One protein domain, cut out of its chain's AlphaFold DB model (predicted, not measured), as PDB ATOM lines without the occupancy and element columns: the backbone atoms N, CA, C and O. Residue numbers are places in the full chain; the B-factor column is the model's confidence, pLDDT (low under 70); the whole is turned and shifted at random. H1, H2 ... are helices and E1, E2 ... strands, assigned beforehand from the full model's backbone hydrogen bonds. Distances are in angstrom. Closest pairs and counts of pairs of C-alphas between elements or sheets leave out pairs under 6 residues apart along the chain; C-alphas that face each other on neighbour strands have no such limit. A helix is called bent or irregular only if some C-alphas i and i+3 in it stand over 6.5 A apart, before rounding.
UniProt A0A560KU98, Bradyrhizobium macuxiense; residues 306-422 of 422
ATOM      1  N   TRP A 306     245.908 153.722 199.398       87.94
ATOM      2  CA  TRP A 306     245.153 152.722 198.641       87.94
ATOM      3  C   TRP A 306     246.101 151.685 198.057       87.94
ATOM      4  O   TRP A 306     247.206 152.008 197.623       87.94
ATOM      5  N   LYS A 307     245.652 150.435 198.000       89.69
ATOM      6  CA  LYS A 307     246.285 149.415 197.163       89.69
ATOM      7  C   LYS A 307     245.732 149.513 195.751       89.69
ATOM      8  O   LYS A 307     244.581 149.904 195.585       89.69
ATOM      9  N   PHE A 308     246.547 149.167 194.764       89.25
ATOM     10  CA  PHE A 308     246.153 149.085 193.360       89.25
ATOM     11  C   PHE A 308     246.778 147.831 192.759       89.25
ATOM     12  O   PHE A 308     247.876 147.856 192.196       89.25
ATOM     13  N   ASP A 309     246.090 146.716 192.948       89.25
ATOM     14  CA  ASP A 309     246.597 145.396 192.609       89.25
ATOM     15  C   ASP A 309     245.942 144.887 191.330       89.25
ATOM     16  O   ASP A 309     244.796 145.195 191.005       89.25
ATOM     17  N   ARG A 310     246.679 144.088 190.559       88.12
ATOM     18  CA  ARG A 310     246.133 143.519 189.328       88.12
ATOM     19  C   ARG A 310     245.110 142.442 189.678       88.12
ATOM     20  O   ARG A 310     245.476 141.411 190.233       88.12
ATOM     21  N   HIS A 311     243.861 142.667 189.287       88.12
ATOM     22  CA  HIS A 311     242.765 141.725 189.476       88.12
ATOM     23  C   HIS A 311     242.780 140.637 188.392       88.12
ATOM     24  O   HIS A 311     242.765 139.449 188.692       88.12
ATOM     25  N   SER A 312     242.910 141.026 187.115       84.25
ATOM     26  CA  SER A 312     242.983 140.079 185.995       84.25
ATOM     27  C   SER A 312     244.080 140.449 185.007       84.25
ATOM     28  O   SER A 312     244.078 141.521 184.400       84.25
ATOM     29  N   LYS A 313     245.019 139.518 184.791       75.81
ATOM     30  CA  LYS A 313     246.052 139.662 183.755       75.81
ATOM     31  C   LYS A 313     245.480 139.560 182.348       75.81
ATOM     32  O   LYS A 313     245.953 140.257 181.460       75.81
ATOM     33  N   LYS A 314     244.480 138.696 182.155       72.38
ATOM     34  CA  LYS A 314     243.869 138.458 180.845       72.38
ATOM     35  C   LYS A 314     243.040 139.650 180.382       72.38
ATOM     36  O   LYS A 314     242.968 139.856 179.184       72.38
ATOM     37  N   ARG A 315     242.431 140.389 181.316       73.38
ATOM     38  CA  ARG A 315     241.480 141.481 181.043       73.38
ATOM     39  C   ARG A 315     242.030 142.886 181.330       73.38
ATOM     40  O   ARG A 315     241.304 143.855 181.190       73.38
ATOM     41  N   ASP A 316     243.300 143.000 181.735       83.56
ATOM     42  CA  ASP A 316     243.924 144.271 182.152       83.56
ATOM     43  C   ASP A 316     243.096 145.043 183.208       83.56
ATOM     44  O   ASP A 316     243.010 146.273 183.194       83.56
ATOM     45  N   LEU A 317     242.521 144.289 184.156       90.31
ATOM     46  CA  LEU A 317     241.710 144.804 185.262       90.31
ATOM     47  C   LEU A 317     242.526 144.933 186.546       90.31
ATOM     48  O   LEU A 317     243.348 144.065 186.865       90.31
ATOM     49  N   TYR A 318     242.237 145.981 187.309       91.81
ATOM     50  CA  TYR A 318     242.904 146.335 188.556       91.81
ATOM     51  C   TYR A 318     241.878 146.605 189.652       91.81
ATOM     52  O   TYR A 318     240.864 147.253 189.411       91.81
ATOM     53  N   ASP A 319     242.156 146.109 190.850       91.44
ATOM     54  CA  ASP A 319     241.389 146.379 192.058       91.44
ATOM     55  C   ASP A 319     242.103 147.466 192.858       91.44
ATOM     56  O   ASP A 319     243.271 147.317 193.231       91.44
ATOM     57  N   ALA A 320     241.396 148.565 193.099       89.62
ATOM     58  CA  ALA A 320     241.852 149.640 193.956       89.62
ATOM     59  C   ALA A 320     241.028 149.677 195.243       89.62
ATOM     60  O   ALA A 320     239.813 149.862 195.179       89.62
ATOM     61  N   GLY A 321     241.662 149.598 196.415       86.94
ATOM     62  CA  GLY A 321     240.916 149.656 197.672       86.94
ATOM     63  C   GLY A 321     241.718 150.022 198.914       86.94
ATOM     64  O   GLY A 321     242.951 150.004 198.921       86.94
ATOM     65  N   THR A 322     240.992 150.363 199.981       79.12
ATOM     66  CA  THR A 322     241.544 150.659 201.310       79.12
ATOM     67  C   THR A 322     241.426 149.453 202.242       79.12
ATOM     68  O   THR A 322     240.381 148.818 202.324       79.12
ATOM     69  N   GLY A 323     242.493 149.144 202.984       65.94
ATOM     70  CA  GLY A 323     242.487 148.087 204.003       65.94
ATOM     71  C   GLY A 323     242.664 146.656 203.474       65.94
ATOM     72  O   GLY A 323     242.942 146.416 202.301       65.94
ATOM     73  N   THR A 324     242.574 145.686 204.383       58.59
ATOM     74  CA  THR A 324     242.511 144.249 204.072       58.59
ATOM     75  C   THR A 324     241.061 143.775 204.184       58.59
ATOM     76  O   THR A 324     240.422 144.096 205.192       58.59
ATOM     77  N   PRO A 325     240.539 142.994 203.216       54.53
ATOM     78  CA  PRO A 325     239.230 142.353 203.356       54.53
ATOM     79  C   PRO A 325     239.149 141.606 204.704       54.53
ATOM     80  O   PRO A 325     240.144 140.972 205.069       54.53
ATOM     81  N   PRO A 326     238.033 141.668 205.469       51.81
ATOM     82  CA  PRO A 326     236.667 141.967 205.027       51.81
ATOM     83  C   PRO A 326     236.022 143.244 205.621       51.81
ATOM     84  O   PRO A 326     234.823 143.443 205.448       51.81
ATOM     85  N   GLN A 327     236.750 144.107 206.343       47.44
ATOM     86  CA  GLN A 327     236.150 145.272 207.023       47.44
ATOM     87  C   GLN A 327     236.239 146.563 206.192       47.44
ATOM     88  O   GLN A 327     237.332 147.037 205.907       47.44
ATOM     89  N   HIS A 328     235.072 147.135 205.855       52.62
ATOM     90  CA  HIS A 328     234.855 148.499 205.327       52.62
ATOM     91  C   HIS A 328     235.817 148.974 204.219       52.62
ATOM     92  O   HIS A 328     236.137 150.158 204.133       52.62
ATOM     93  N   SER A 329     236.264 148.068 203.349       65.94
ATOM     94  CA  SER A 329     237.108 148.419 202.209       65.94
ATOM     95  C   SER A 329     236.241 148.896 201.048       65.94
ATOM     96  O   SER A 329     235.516 148.102 200.442       65.94
ATOM     97  N   VAL A 330     236.321 150.180 200.705       75.94
ATOM     98  CA  VAL A 330     235.808 150.654 199.415       75.94
ATOM     99  C   VAL A 330     236.699 150.058 198.332       75.94
ATOM    100  O   VAL A 330     237.909 150.261 198.369       75.94
ATOM    101  N   ARG A 331     236.107 149.321 197.388       86.94
ATOM    102  CA  ARG A 331     236.808 148.742 196.233       86.94
ATOM    103  C   ARG A 331     236.359 149.421 194.948       86.94
ATOM    104  O   ARG A 331     235.168 149.687 194.770       86.94
ATOM    105  N   MET A 332     237.298 149.674 194.050       89.62
ATOM    106  CA  MET A 332     237.053 150.167 192.700       89.62
ATOM    107  C   MET A 332     237.688 149.217 191.695       89.62
ATOM    108  O   MET A 332     238.844 148.835 191.856       89.62
ATOM    109  N   LEU A 333     236.952 148.882 190.639       91.69
ATOM    110  CA  LEU A 333     237.510 148.139 189.513       91.69
ATOM    111  C   LEU A 333     237.963 149.127 188.444       91.69
ATOM    112  O   LEU A 333     237.167 149.937 187.974       91.69
ATOM    113  N   ALA A 334     239.221 149.059 188.039       91.12
ATOM    114  CA  ALA A 334     239.770 149.891 186.983       91.12
ATOM    115  C   ALA A 334     240.190 149.040 185.779       91.12
ATOM    116  O   ALA A 334     240.964 148.094 185.924       91.12
ATOM    117  N   CYS A 335     239.723 149.404 184.587       90.69
ATOM    118  CA  CYS A 335     240.236 148.904 183.316       90.69
ATOM    119  C   CYS A 335     241.250 149.900 182.758       90.69
ATOM    120  O   CYS A 335     240.942 151.080 182.588       90.69
ATOM    121  N   CYS A 336     242.460 149.419 182.485       86.44
ATOM    122  CA  CYS A 336     243.524 150.204 181.872       86.44
ATOM    123  C   CYS A 336     243.539 149.960 180.359       86.44
ATOM    124  O   CYS A 336     244.241 149.071 179.874       86.44
ATOM    125  N   SER A 337     242.756 150.745 179.615       87.62
ATOM    126  CA  SER A 337     242.672 150.634 178.157       87.62
ATOM    127  C   SER A 337     244.003 150.995 177.497       87.62
ATOM    128  O   SER A 337     244.761 151.834 177.990       87.62
ATOM    129  N   PHE A 338     244.265 150.378 176.349       84.81
ATOM    130  CA  PHE A 338     245.348 150.738 175.430       84.81
ATOM    131  C   PHE A 338     244.830 151.390 174.136       84.81
ATOM    132  O   PHE A 338     245.610 151.763 173.262       84.81
ATOM    133  N   GLU A 339     243.514 151.513 174.015       84.44
ATOM    134  CA  GLU A 339     242.810 152.104 172.883       84.44
ATOM    135  C   GLU A 339     242.817 153.634 172.988       84.44
ATOM    136  O   GLU A 339     242.431 154.145 174.037       84.44
ATOM    137  N   ASP A 340     243.264 154.338 171.940       74.94
ATOM    138  CA  ASP A 340     243.278 155.808 171.847       74.94
ATOM    139  C   ASP A 340     242.413 156.279 170.656       74.94
ATOM    140  O   ASP A 340     242.721 155.892 169.526       74.94
ATOM    141  N   PRO A 341     241.365 157.106 170.865       75.12
ATOM    142  CA  PRO A 341     240.799 157.505 172.155       75.12
ATOM    143  C   PRO A 341     239.889 156.377 172.687       75.12
ATOM    144  O   PRO A 341     240.230 155.200 172.626       75.12
ATOM    145  N   VAL A 342     238.708 156.684 173.219       86.25
ATOM    146  CA  VAL A 342     237.786 155.658 173.726       86.25
ATOM    147  C   VAL A 342     237.267 154.766 172.588       86.25
ATOM    148  O   VAL A 342     236.523 155.217 171.722       86.25
ATOM    149  N   PHE A 343     237.600 153.474 172.642       87.31
ATOM    150  CA  PHE A 343     237.066 152.462 171.732       87.31
ATOM    151  C   PHE A 343     235.832 151.776 172.328       87.31
ATOM    152  O   PHE A 343     235.923 151.000 173.282       87.31
ATOM    153  N   VAL A 344     234.662 152.053 171.749       88.31
ATOM    154  CA  VAL A 344     233.351 151.602 172.247       88.31
ATOM    155  C   VAL A 344     233.247 150.085 172.469       88.31
ATOM    156  O   VAL A 344     232.760 149.689 173.530       88.31
ATOM    157  N   PRO A 345     233.690 149.206 171.547       87.00
ATOM    158  CA  PRO A 345     233.666 147.763 171.787       87.00
ATOM    159  C   PRO A 345     234.442 147.344 173.042       87.00
ATOM    160  O   PRO A 345     233.943 146.526 173.809       87.00
ATOM    161  N   SER A 346     235.593 147.969 173.315       86.44
ATOM    162  CA  SER A 346     236.374 147.708 174.533       86.44
ATOM    163  C   SER A 346     235.646 148.181 175.800       86.44
ATOM    164  O   SER A 346     235.651 147.488 176.816       86.44
ATOM    165  N   VAL A 347     234.932 149.311 175.742       89.75
ATOM    166  CA  VAL A 347     234.076 149.761 176.857       89.75
ATOM    167  C   VAL A 347     232.955 148.757 177.134       89.75
ATOM    168  O   VAL A 347     232.698 148.424 178.288       89.75
ATOM    169  N   ARG A 348     232.295 148.237 176.091       90.19
ATOM    170  CA  ARG A 348     231.240 147.224 176.256       90.19
ATOM    171  C   ARG A 348     231.784 145.913 176.820       90.19
ATOM    172  O   ARG A 348     231.142 145.339 177.694       90.19
ATOM    173  N   ALA A 349     232.965 145.481 176.378       87.19
ATOM    174  CA  ALA A 349     233.638 144.313 176.943       87.19
ATOM    175  C   ALA A 349     233.921 144.502 178.444       87.19
ATOM    176  O   ALA A 349     233.618 143.622 179.244       87.19
ATOM    177  N   PHE A 350     234.385 145.688 178.853       90.44
ATOM    178  CA  PHE A 350     234.574 146.003 180.271       90.44
ATOM    179  C   PHE A 350     233.265 145.964 181.078       90.44
ATOM    180  O   PHE A 350     233.235 145.451 182.194       90.44
ATOM    181  N   LEU A 351     232.161 146.467 180.521       91.12
ATOM    182  CA  LEU A 351     230.848 146.392 181.172       91.12
ATOM    183  C   LEU A 351     230.338 144.953 181.309       91.12
ATOM    184  O   LEU A 351     229.722 144.615 182.320       91.12
ATOM    185  N   GLN A 352     230.618 144.099 180.325       89.94
ATOM    186  CA  GLN A 352     230.339 142.671 180.430       89.94
ATOM    187  C   GLN A 352     231.166 142.032 181.553       89.94
ATOM    188  O   GLN A 352     230.606 141.301 182.370       89.94
ATOM    189  N   ASP A 353     232.459 142.358 181.649       88.81
ATOM    190  CA  ASP A 353     233.333 141.862 182.716       88.81
ATOM    191  C   ASP A 353     232.809 142.239 184.108       88.81
ATOM    192  O   ASP A 353     232.805 141.409 185.014       88.81
ATOM    193  N   ILE A 354     232.320 143.472 184.272       89.75
ATOM    194  CA  ILE A 354     231.670 143.927 185.509       89.75
ATOM    195  C   ILE A 354     230.442 143.066 185.831       89.75
ATOM    196  O   ILE A 354     230.257 142.666 186.980       89.75
ATOM    197  N   GLY A 355     229.603 142.776 184.833       87.62
ATOM    198  CA  GLY A 355     228.415 141.938 185.005       87.62
ATOM    199  C   GLY A 355     228.750 140.508 185.440       87.62
ATOM    200  O   GLY A 355     228.088 139.968 186.327       87.62
ATOM    201  N   GLU A 356     229.799 139.919 184.863       87.25
ATOM    202  CA  GLU A 356     230.304 138.591 185.234       87.25
ATOM    203  C   GLU A 356     230.849 138.578 186.674       87.25
ATOM    204  O   GLU A 356     230.451 137.735 187.475       87.25
ATOM    205  N   LEU A 357     231.667 139.567 187.051       86.25
ATOM    206  CA  LEU A 357     232.210 139.682 188.413       86.25
ATOM    207  C   LEU A 357     231.115 139.895 189.469       86.25
ATOM    208  O   LEU A 357     231.166 139.320 190.558       86.25
ATOM    209  N   ALA A 358     230.084 140.677 189.142       82.44
ATOM    210  CA  ALA A 358     228.939 140.870 190.024       82.44
ATOM    211  C   ALA A 358     228.151 139.564 190.242       82.44
ATOM    212  O   ALA A 358     227.684 139.311 191.358       82.44
ATOM    213  N   ALA A 359     228.029 138.716 189.211       77.62
ATOM    214  CA  ALA A 359     227.414 137.392 189.333       77.62
ATOM    215  C   ALA A 359     228.210 136.474 190.280       77.62
ATOM    216  O   ALA A 359     227.611 135.734 191.066       77.62
ATOM    217  N   ASP A 360     229.537 136.622 190.299       74.50
ATOM    218  CA  ASP A 360     230.455 135.929 191.211       74.50
ATOM    219  C   ASP A 360     230.522 136.556 192.621       74.50
ATOM    220  O   ASP A 360     231.323 136.148 193.464       74.50
ATOM    221  N   ARG A 361     229.627 137.509 192.924       76.94
ATOM    222  CA  ARG A 361     229.535 138.249 194.198       76.94
ATOM    223  C   ARG A 361     230.755 139.118 194.509       76.94
ATOM    224  O   ARG A 361     230.933 139.536 195.656       76.94
ATOM    225  N   GLU A 362     231.562 139.451 193.506       76.94
ATOM    226  CA  GLU A 362     232.591 140.474 193.637       76.94
ATOM    227  C   GLU A 362     231.973 141.863 193.460       76.94
ATOM    228  O   GLU A 362     231.679 142.313 192.355       76.94
ATOM    229  N   LEU A 363     231.749 142.550 194.580       78.81
ATOM    230  CA  LEU A 363     231.140 143.877 194.580       78.81
ATOM    231  C   LEU A 363     232.211 144.970 194.597       78.81
ATOM    232  O   LEU A 363     233.023 145.055 195.523       78.81
ATOM    233  N   PHE A 364     232.156 145.839 193.591       84.31
ATOM    234  CA  PHE A 364     232.944 147.061 193.497       84.31
ATOM    235  C   PHE A 364     232.012 148.266 193.615       84.31
ATOM    236  O   PHE A 364     230.934 148.308 193.024       84.31
ATOM    237  N   ALA A 365     232.412 149.259 194.408       84.38
ATOM    238  CA  ALA A 365     231.592 150.438 194.659       84.38
ATOM    239  C   ALA A 365     231.542 151.372 193.443       84.38
ATOM    240  O   ALA A 365     230.551 152.075 193.266       84.38
ATOM    241  N   ARG A 366     232.605 151.398 192.626       87.75
ATOM    242  CA  ARG A 366     232.707 152.154 191.369       87.75
ATOM    243  C   ARG A 366     233.566 151.422 190.351       87.75
ATOM    244  O   ARG A 366     234.435 150.631 190.723       87.75
ATOM    245  N   HIS A 367     233.380 151.782 189.086       92.12
ATOM    246  CA  HIS A 367     234.191 151.282 187.987       92.12
ATOM    247  C   HIS A 367     234.839 152.439 187.220       92.12
ATOM    248  O   HIS A 367     234.202 153.461 186.966       92.12
ATOM    249  N   LEU A 368     236.108 152.286 186.856       92.69
ATOM    250  CA  LEU A 368     236.881 153.278 186.118       92.69
ATOM    251  C   LEU A 368     237.340 152.669 184.796       92.69
ATOM    252  O   LEU A 368     238.026 151.651 184.788       92.69
ATOM    253  N   TYR A 369     237.005 153.309 183.682       93.06
ATOM    254  CA  TYR A 369     237.594 152.996 182.386       93.06
ATOM    255  C   TYR A 369     238.630 154.069 182.054       93.06
ATOM    256  O   TYR A 369     238.286 155.208 181.725       93.06
ATOM    257  N   LEU A 370     239.903 153.705 182.188       91.38
ATOM    258  CA  LEU A 370     241.038 154.595 181.985       91.38
ATOM    259  C   LEU A 370     241.471 154.525 180.524       91.38
ATOM    260  O   LEU A 370     241.888 153.459 180.072       91.38
ATOM    261  N   TYR A 371     241.388 155.641 179.799       89.06
ATOM    262  CA  TYR A 371     241.798 155.703 178.393       89.06
ATOM    263  C   TYR A 371     243.058 156.570 178.186       89.06
ATOM    264  O   TYR A 371     243.204 157.617 178.831       89.06
ATOM    265  N   PRO A 372     244.010 156.123 177.341       82.50
ATOM    266  CA  PRO A 372     245.212 156.863 176.963       82.50
ATOM    267  C   PRO A 372     244.916 157.908 175.883       82.50
ATOM    268  O   PRO A 372     243.785 158.051 175.430       82.50
ATOM    269  N   GLY A 373     245.959 158.631 175.465       77.94
ATOM    270  CA  GLY A 373     245.892 159.465 174.270       77.94
ATOM    271  C   GLY A 373     245.471 160.903 174.505       77.94
ATOM    272  O   GLY A 373     245.941 161.540 175.449       77.94
ATOM    273  N   ASN A 374     244.611 161.425 173.633       78.75
ATOM    274  CA  ASN A 374     244.086 162.782 173.765       78.75
ATOM    275  C   ASN A 374     242.902 162.826 174.736       78.75
ATOM    276  O   ASN A 374     242.031 161.959 174.719       78.75
ATOM    277  N   VAL A 375     242.854 163.866 175.571       82.12
ATOM    278  CA  VAL A 375     241.702 164.120 176.445       82.12
ATOM    279  C   VAL A 375     240.494 164.434 175.566       82.12
ATOM    280  O   VAL A 375     240.541 165.371 174.770       82.12
ATOM    281  N   LEU A 376     239.424 163.652 175.712       85.12
ATOM    282  CA  LEU A 376     238.172 163.899 175.003       85.12
ATOM    283  C   LEU A 376     237.446 165.107 175.596       85.12
ATOM    284  O   LEU A 376     237.491 165.343 176.808       85.12
ATOM    285  N   TYR A 377     236.738 165.859 174.751       87.62
ATOM    286  CA  TYR A 377     235.909 166.951 175.240       87.62
ATOM    287  C   TYR A 377     234.703 166.403 176.026       87.62
ATOM    288  O   TYR A 377     234.224 165.299 175.748       87.62
ATOM    289  N   PRO A 378     234.158 167.167 176.994       87.38
ATOM    290  CA  PRO A 378     232.993 166.736 177.772       87.38
ATOM    291  C   PRO A 378     231.772 166.352 176.923       87.38
ATOM    292  O   PRO A 378     231.002 165.472 177.319       87.38
ATOM    293  N   ASP A 379     231.602 166.984 175.760       89.06
ATOM    294  CA  ASP A 379     230.515 166.685 174.825       89.06
ATOM    295  C   ASP A 379     230.711 165.333 174.128       89.06
ATOM    296  O   ASP A 379     229.747 164.576 174.016       89.06
ATOM    297  N   ASP A 380     231.946 164.974 173.763       87.88
ATOM    298  CA  ASP A 380     232.272 163.671 173.166       87.88
ATOM    299  C   ASP A 380     232.048 162.540 174.178       87.88
ATOM    300  O   ASP A 380     231.388 161.542 173.885       87.88
ATOM    301  N   LEU A 381     232.510 162.726 175.421       87.12
ATOM    302  CA  LEU A 381     232.245 161.779 176.510       87.12
ATOM    303  C   LEU A 381     230.741 161.641 176.778       87.12
ATOM    304  O   LEU A 381     230.237 160.533 176.972       87.12
ATOM    305  N   SER A 382     230.008 162.758 176.753       86.81
ATOM    306  CA  SER A 382     228.551 162.760 176.908       86.81
ATOM    307  C   SER A 382     227.848 162.060 175.749       86.81
ATOM    308  O   SER A 382     226.832 161.398 175.975       86.81
ATOM    309  N   TYR A 383     228.353 162.199 174.524       88.50
ATOM    310  CA  TYR A 383     227.841 161.505 173.350       88.50
ATOM    311  C   TYR A 383     228.019 159.994 173.503       88.50
ATOM    312  O   TYR A 383     227.021 159.273 173.452       88.50
ATOM    313  N   ILE A 384     229.232 159.531 173.825       87.69
ATOM    314  CA  ILE A 384     229.523 158.111 174.071       87.69
ATOM    315  C   ILE A 384     228.576 157.559 175.147       87.69
ATOM    316  O   ILE A 384     227.899 156.558 174.931       87.69
ATOM    317  N   GLN A 385     228.438 158.252 176.281       87.31
ATOM    318  CA  GLN A 385     227.583 157.826 177.398       87.31
ATOM    319  C   GLN A 385     226.076 157.849 177.113       87.31
ATOM    320  O   GLN A 385     225.308 157.234 177.852       87.31
ATOM    321  N   ARG A 386     225.602 158.631 176.137       87.44
ATOM    322  CA  ARG A 386     224.160 158.773 175.855       87.44
ATOM    323  C   ARG A 386     223.716 157.985 174.637       87.44
ATOM    324  O   ARG A 386     222.583 157.519 174.632       87.44
ATOM    325  N   GLN A 387     224.565 157.908 173.618       89.12
ATOM    326  CA  GLN A 387     224.201 157.417 172.294       89.12
ATOM    327  C   GLN A 387     224.863 156.080 171.971       89.12
ATOM    328  O   GLN A 387     224.227 155.230 171.359       89.12
ATOM    329  N   GLU A 388     226.111 155.865 172.395       87.75
ATOM    330  CA  GLU A 388     226.860 154.667 171.998       87.75
ATOM    331  C   GLU A 388     226.858 153.580 173.074       87.75
ATOM    332  O   GLU A 388     226.704 152.400 172.752       87.75
ATOM    333  N   VAL A 389     227.007 153.961 174.344       89.38
ATOM    334  CA  VAL A 389     227.055 153.047 175.495       89.38
ATOM    335  C   VAL A 389     226.191 153.594 176.644       89.38
ATOM    336  O   VAL A 389     226.717 154.032 177.675       89.38
ATOM    337  N   PRO A 390     224.850 153.625 176.487       87.50
ATOM    338  CA  PRO A 390     223.933 154.116 177.522       87.50
ATOM    339  C   PRO A 390     224.024 153.339 178.846       87.50
ATOM    340  O   PRO A 390     223.677 153.871 179.905       87.50
ATOM    341  N   GLU A 391     224.527 152.104 178.811       88.50
ATOM    342  CA  GLU A 391     224.714 151.219 179.959       88.50
ATOM    343  C   GLU A 391     225.695 151.788 180.999       88.50
ATOM    344  O   GLU A 391     225.562 151.490 182.189       88.50
ATOM    345  N   LEU A 392     226.618 152.673 180.590       85.75
ATOM    346  CA  LEU A 392     227.586 153.325 181.484       85.75
ATOM    347  C   LEU A 392     226.915 154.043 182.664       85.75
ATOM    348  O   LEU A 392     227.439 154.021 183.780       85.75
ATOM    349  N   LYS A 393     225.738 154.645 182.439       79.12
ATOM    350  CA  LYS A 393     224.994 155.375 183.478       79.12
ATOM    351  C   LYS A 393     224.506 154.468 184.601       79.12
ATOM    352  O   LYS A 393     224.490 154.880 185.755       79.12
ATOM    353  N   ASN A 394     224.111 153.245 184.260       76.81
ATOM    354  CA  ASN A 394     223.559 152.291 185.218       76.81
ATOM    355  C   ASN A 394     224.670 151.528 185.947       76.81
ATOM    356  O   ASN A 394     224.491 151.115 187.088       76.81
ATOM    357  N   ALA A 395     225.828 151.378 185.304       77.44
ATOM    358  CA  ALA A 395     226.949 150.601 185.811       77.44
ATOM    359  C   ALA A 395     227.876 151.376 186.765       77.44
ATOM    360  O   ALA A 395     228.961 150.886 187.056       77.44
ATOM    361  N   ASN A 396     227.522 152.591 187.211       85.75
ATOM    362  CA  ASN A 396     228.388 153.451 188.040       85.75
ATOM    363  C   ASN A 396     229.838 153.535 187.509       85.75
ATOM    364  O   ASN A 396     230.813 153.413 188.260       85.75
ATOM    365  N   THR A 397     229.960 153.641 186.182       90.19
ATOM    366  CA  THR A 397     231.231 153.576 185.456       90.19
ATOM    367  C   THR A 397     231.625 154.962 184.964       90.19
ATOM    368  O   THR A 397     230.855 155.618 184.265       90.19
ATOM    369  N   GLU A 398     232.834 155.406 185.305       90.69
ATOM    370  CA  GLU A 398     233.392 156.682 184.852       90.69
ATOM    371  C   GLU A 398     234.440 156.436 183.756       90.69
ATOM    372  O   GLU A 398     235.373 155.653 183.942       90.69
ATOM    373  N   LEU A 399     234.283 157.107 182.610       92.56
ATOM    374  CA  LEU A 399     235.319 157.182 181.578       92.56
ATOM    375  C   LEU A 399     236.259 158.328 181.950       92.56
ATOM    376  O   LEU A 399     235.811 159.469 182.058       92.56
ATOM    377  N   ILE A 400     237.543 158.044 182.143       90.69
ATOM    378  CA  ILE A 400     238.502 159.050 182.599       90.69
ATOM    379  C   ILE A 400     239.831 158.905 181.860       90.69
ATOM    380  O   ILE A 400     240.332 157.802 181.647       90.69
ATOM    381  N   HIS A 401     240.404 160.032 181.446       89.31
ATOM    382  CA  HIS A 401     241.728 160.036 180.829       89.31
ATOM    383  C   HIS A 401     242.802 159.736 181.883       89.31
ATOM    384  O   HIS A 401     242.658 160.149 183.033       89.31
ATOM    385  N   TYR A 402     243.895 159.054 181.530       79.94
ATOM    386  CA  TYR A 402     244.939 158.714 182.512       79.94
ATOM    387  C   TYR A 402     245.531 159.917 183.250       79.94
ATOM    388  O   TYR A 402     245.698 159.855 184.467       79.94
ATOM    389  N   ASP A 403     245.872 161.002 182.554       77.25
ATOM    390  CA  ASP A 403     246.474 162.170 183.206       77.25
ATOM    391  C   ASP A 403     245.448 162.907 184.073       77.25
ATOM    392  O   ASP A 403     245.783 163.416 185.146       77.25
ATOM    393  N   GLU A 404     244.179 162.891 183.663       83.88
ATOM    394  CA  GLU A 404     243.085 163.395 184.484       83.88
ATOM    395  C   GLU A 404     242.886 162.529 185.740       83.88
ATOM    396  O   GLU A 404     242.735 163.070 186.837       83.88
ATOM    397  N   ALA A 405     242.945 161.200 185.618       83.75
ATOM    398  CA  ALA A 405     242.858 160.278 186.746       83.75
ATOM    399  C   ALA A 405     243.983 160.530 187.751       83.75
ATOM    400  O   ALA A 405     243.716 160.650 188.943       83.75
ATOM    401  N   VAL A 406     245.217 160.707 187.267       74.56
ATOM    402  CA  VAL A 406     246.380 161.083 188.085       74.56
ATOM    403  C   VAL A 406     246.132 162.389 188.849       74.56
ATOM    404  O   VAL A 406     246.423 162.461 190.041       74.56
ATOM    405  N   ALA A 407     245.567 163.408 188.197       76.62
ATOM    406  CA  ALA A 407     245.297 164.702 188.826       76.62
ATOM    407  C   ALA A 407     244.108 164.666 189.804       76.62
ATOM    408  O   ALA A 407     244.108 165.357 190.824       76.62
ATOM    409  N   ARG A 408     243.076 163.869 189.502       80.62
ATOM    410  CA  ARG A 408     241.820 163.809 190.265       80.62
ATOM    411  C   ARG A 408     241.822 162.760 191.363       80.62
ATOM    412  O   ARG A 408     240.884 162.752 192.156       80.62
ATOM    413  N   ILE A 409     242.836 161.907 191.448       75.94
ATOM    414  CA  ILE A 409     242.842 160.746 192.340       75.94
ATOM    415  C   ILE A 409     242.556 161.104 193.804       75.94
ATOM    416  O   ILE A 409     241.757 160.435 194.441       75.94
ATOM    417  N   ASN A 410     243.087 162.225 194.306       70.38
ATOM    418  CA  ASN A 410     242.882 162.670 195.684       70.38
ATOM    419  C   ASN A 410     241.424 163.081 195.920       70.38
ATOM    420  O   ASN A 410     240.894 162.895 197.009       70.38
ATOM    421  N   LYS A 411     240.753 163.617 194.893       74.50
ATOM    422  CA  LYS A 411     239.321 163.939 194.930       74.50
ATOM    423  C   LYS A 411     238.469 162.682 194.776       74.50
ATOM    424  O   LYS A 411     237.462 162.563 195.469       74.50
ATOM    425  N   LEU A 412     238.869 161.767 193.887       70.69
ATOM    426  CA  LEU A 412     238.215 160.471 193.708       70.69
ATOM    427  C   LEU A 412     238.227 159.720 195.040       70.69
ATOM    428  O   LEU A 412     237.162 159.428 195.559       70.69
ATOM    429  N   VAL A 413     239.405 159.553 195.642       69.56
ATOM    430  CA  VAL A 413     239.639 158.923 196.947       69.56
ATOM    431  C   VAL A 413     238.991 159.695 198.105       69.56
ATOM    432  O   VAL A 413     238.281 159.109 198.919       69.56
ATOM    433  N   GLY A 414     239.203 161.011 198.194       59.94
ATOM    434  CA  GLY A 414     238.727 161.842 199.307       59.94
ATOM    435  C   GLY A 414     237.203 161.949 199.388       59.94
ATOM    436  O   GLY A 414     236.652 162.022 200.486       59.94
ATOM    437  N   GLY A 415     236.510 161.878 198.246       60.31
ATOM    438  CA  GLY A 415     235.050 161.790 198.202       60.31
ATOM    439  C   GLY A 415     234.496 160.510 198.839       60.31
ATOM    440  O   GLY A 415     233.388 160.540 199.367       60.31
ATOM    441  N   PHE A 416     235.257 159.408 198.852       53.31
ATOM    442  CA  PHE A 416     234.822 158.152 199.471       53.31
ATOM    443  C   PHE A 416     234.921 158.183 200.991       53.31
ATOM    444  O   PHE A 416     233.971 157.787 201.660       53.31
ATOM    445  N   ASN A 417     236.014 158.706 201.551       50.28
ATOM    446  CA  ASN A 417     236.170 158.769 203.007       50.28
ATOM    447  C   ASN A 417     235.048 159.593 203.663       50.28
ATOM    448  O   ASN A 417     234.589 159.239 204.742       50.28
ATOM    449  N   ALA A 418     234.543 160.635 202.995       50.25
ATOM    450  CA  ALA A 418     233.438 161.452 203.499       50.25
ATOM    451  C   ALA A 418     232.079 160.722 203.539       50.25
ATOM    452  O   ALA A 418     231.251 161.048 204.385       50.25
ATOM    453  N   ILE A 419     231.851 159.740 202.656       47.44
ATOM    454  CA  ILE A 419     230.587 158.981 202.568       47.44
ATOM    455  C   ILE A 419     230.523 157.867 203.624       47.44
ATOM    456  O   ILE A 419     229.437 157.527 204.072       47.44
ATOM    457  N   PHE A 420     231.670 157.324 204.045       42.84
ATOM    458  CA  PHE A 420     231.753 156.250 205.048       42.84
ATOM    459  C   PHE A 420     232.162 156.736 206.452       42.84
ATOM    460  O   PHE A 420     232.284 155.925 207.367       42.84
ATOM    461  N   SER A 421     232.389 158.045 206.624       38.97
ATOM    462  CA  SER A 421     232.596 158.691 207.935       38.97
ATOM    463  C   SER A 421     231.306 159.287 208.524       38.97
ATOM    464  O   SER A 421     231.364 159.953 209.559       38.97
ATOM    465  N   GLN A 422     230.167 159.092 207.852       36.66
ATOM    466  CA  GLN A 422     228.810 159.362 208.342       36.66
ATOM    467  C   GLN A 422     228.115 158.030 208.605       36.66
ATOM    468  O   GLN A 422     227.312 157.987 209.563       36.66
TER     469      GLN A 422
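AT A GLANCE: This is residues 306 to 422 of the 422 residues of a protein of Bradyrhizobium macuxiense (UniProt A0A560KU98). A strongly twisted five-stranded sheet makes the core, with H1 packed along one face and the kinked H4 over the other; H2 and the short H3 sit by the edge strand E5. The printed part has 117 residues, with four named helices and five named strands in the order E1 E2 E3 H1 E4 H2 H3 E5 H4. The mixed sheet runs E1, E2, E3, E4, E5, and the class is mixed, helices and strands. The whole is compact, with a radius of gyration of the C-alphas of 14.1 A and spans of 38 by 30 by 24 A.

HOW THE PARTS SIT: E1, residues 307 to 312, E2, residues 317 to 321, and E3, residues 331 to 336, form a meander, each strand the antiparallel neighbour of the one before. Within hydrogen-bond range are N 309 and O 319, 2.9 A, in the hairpin E1 and E2, and N 318 and O 334, 2.8 A, in the hairpin E2 and E3. H1, residues 344 to 359, and E4, residues 366 to 371, complete a strand-helix-strand unit with E3, two parallel neighbour strands with a helix between and a right-handed crossover; N 335 and O 368 are 2.8 A apart. H1 lies over E3 and E4 at a height over the sheet of 9.5 A; the closest C-alphas of H1 and E4, Val 347 and Tyr 369, are 7.3 A apart. H2, residues 378 to 388, H3, residues 390 to 393, and E5, residues 397 to 401, make a second such unit with E4, also right-handed; N 369 and O 398 are 2.9 A apart. H2 and H3 touch only at the corner, the closest C-alphas, Gln 385 and Leu 392, being 6.1 A apart. H4, residues 402 to 420, completes three layers, with H1 and H2 on one face of the sheet and H4 on the other; its closest C-alpha to E4 is that of Tyr 402, 5.7 A from that of Leu 370. Every O i to N i+4 pair is within hydrogen-bond range in H1 and H2, 10 of 15 are in H4, and H3 is too short for such a pair.

IN THESE COORDINATES: E1 begins at C-alpha 307 (246.285, 149.415, 197.163). H1 is 23.0 A long, E4 16.2 A and H4 26.2 A. H4 is irregular, with C-alphas 407 and 410 7.5 A apart, and has a kink of 48 degrees near residue 409; it ends at C-alpha 420 (231.753, 156.250, 205.048).

THE WHOLE: The two C-alphas farthest apart, those of Pro 326 and Asp 379, are 39.5 A apart. The printed part has no cut and no long link. Residues 323 to 329 and 413 to 422 have pLDDT under 70.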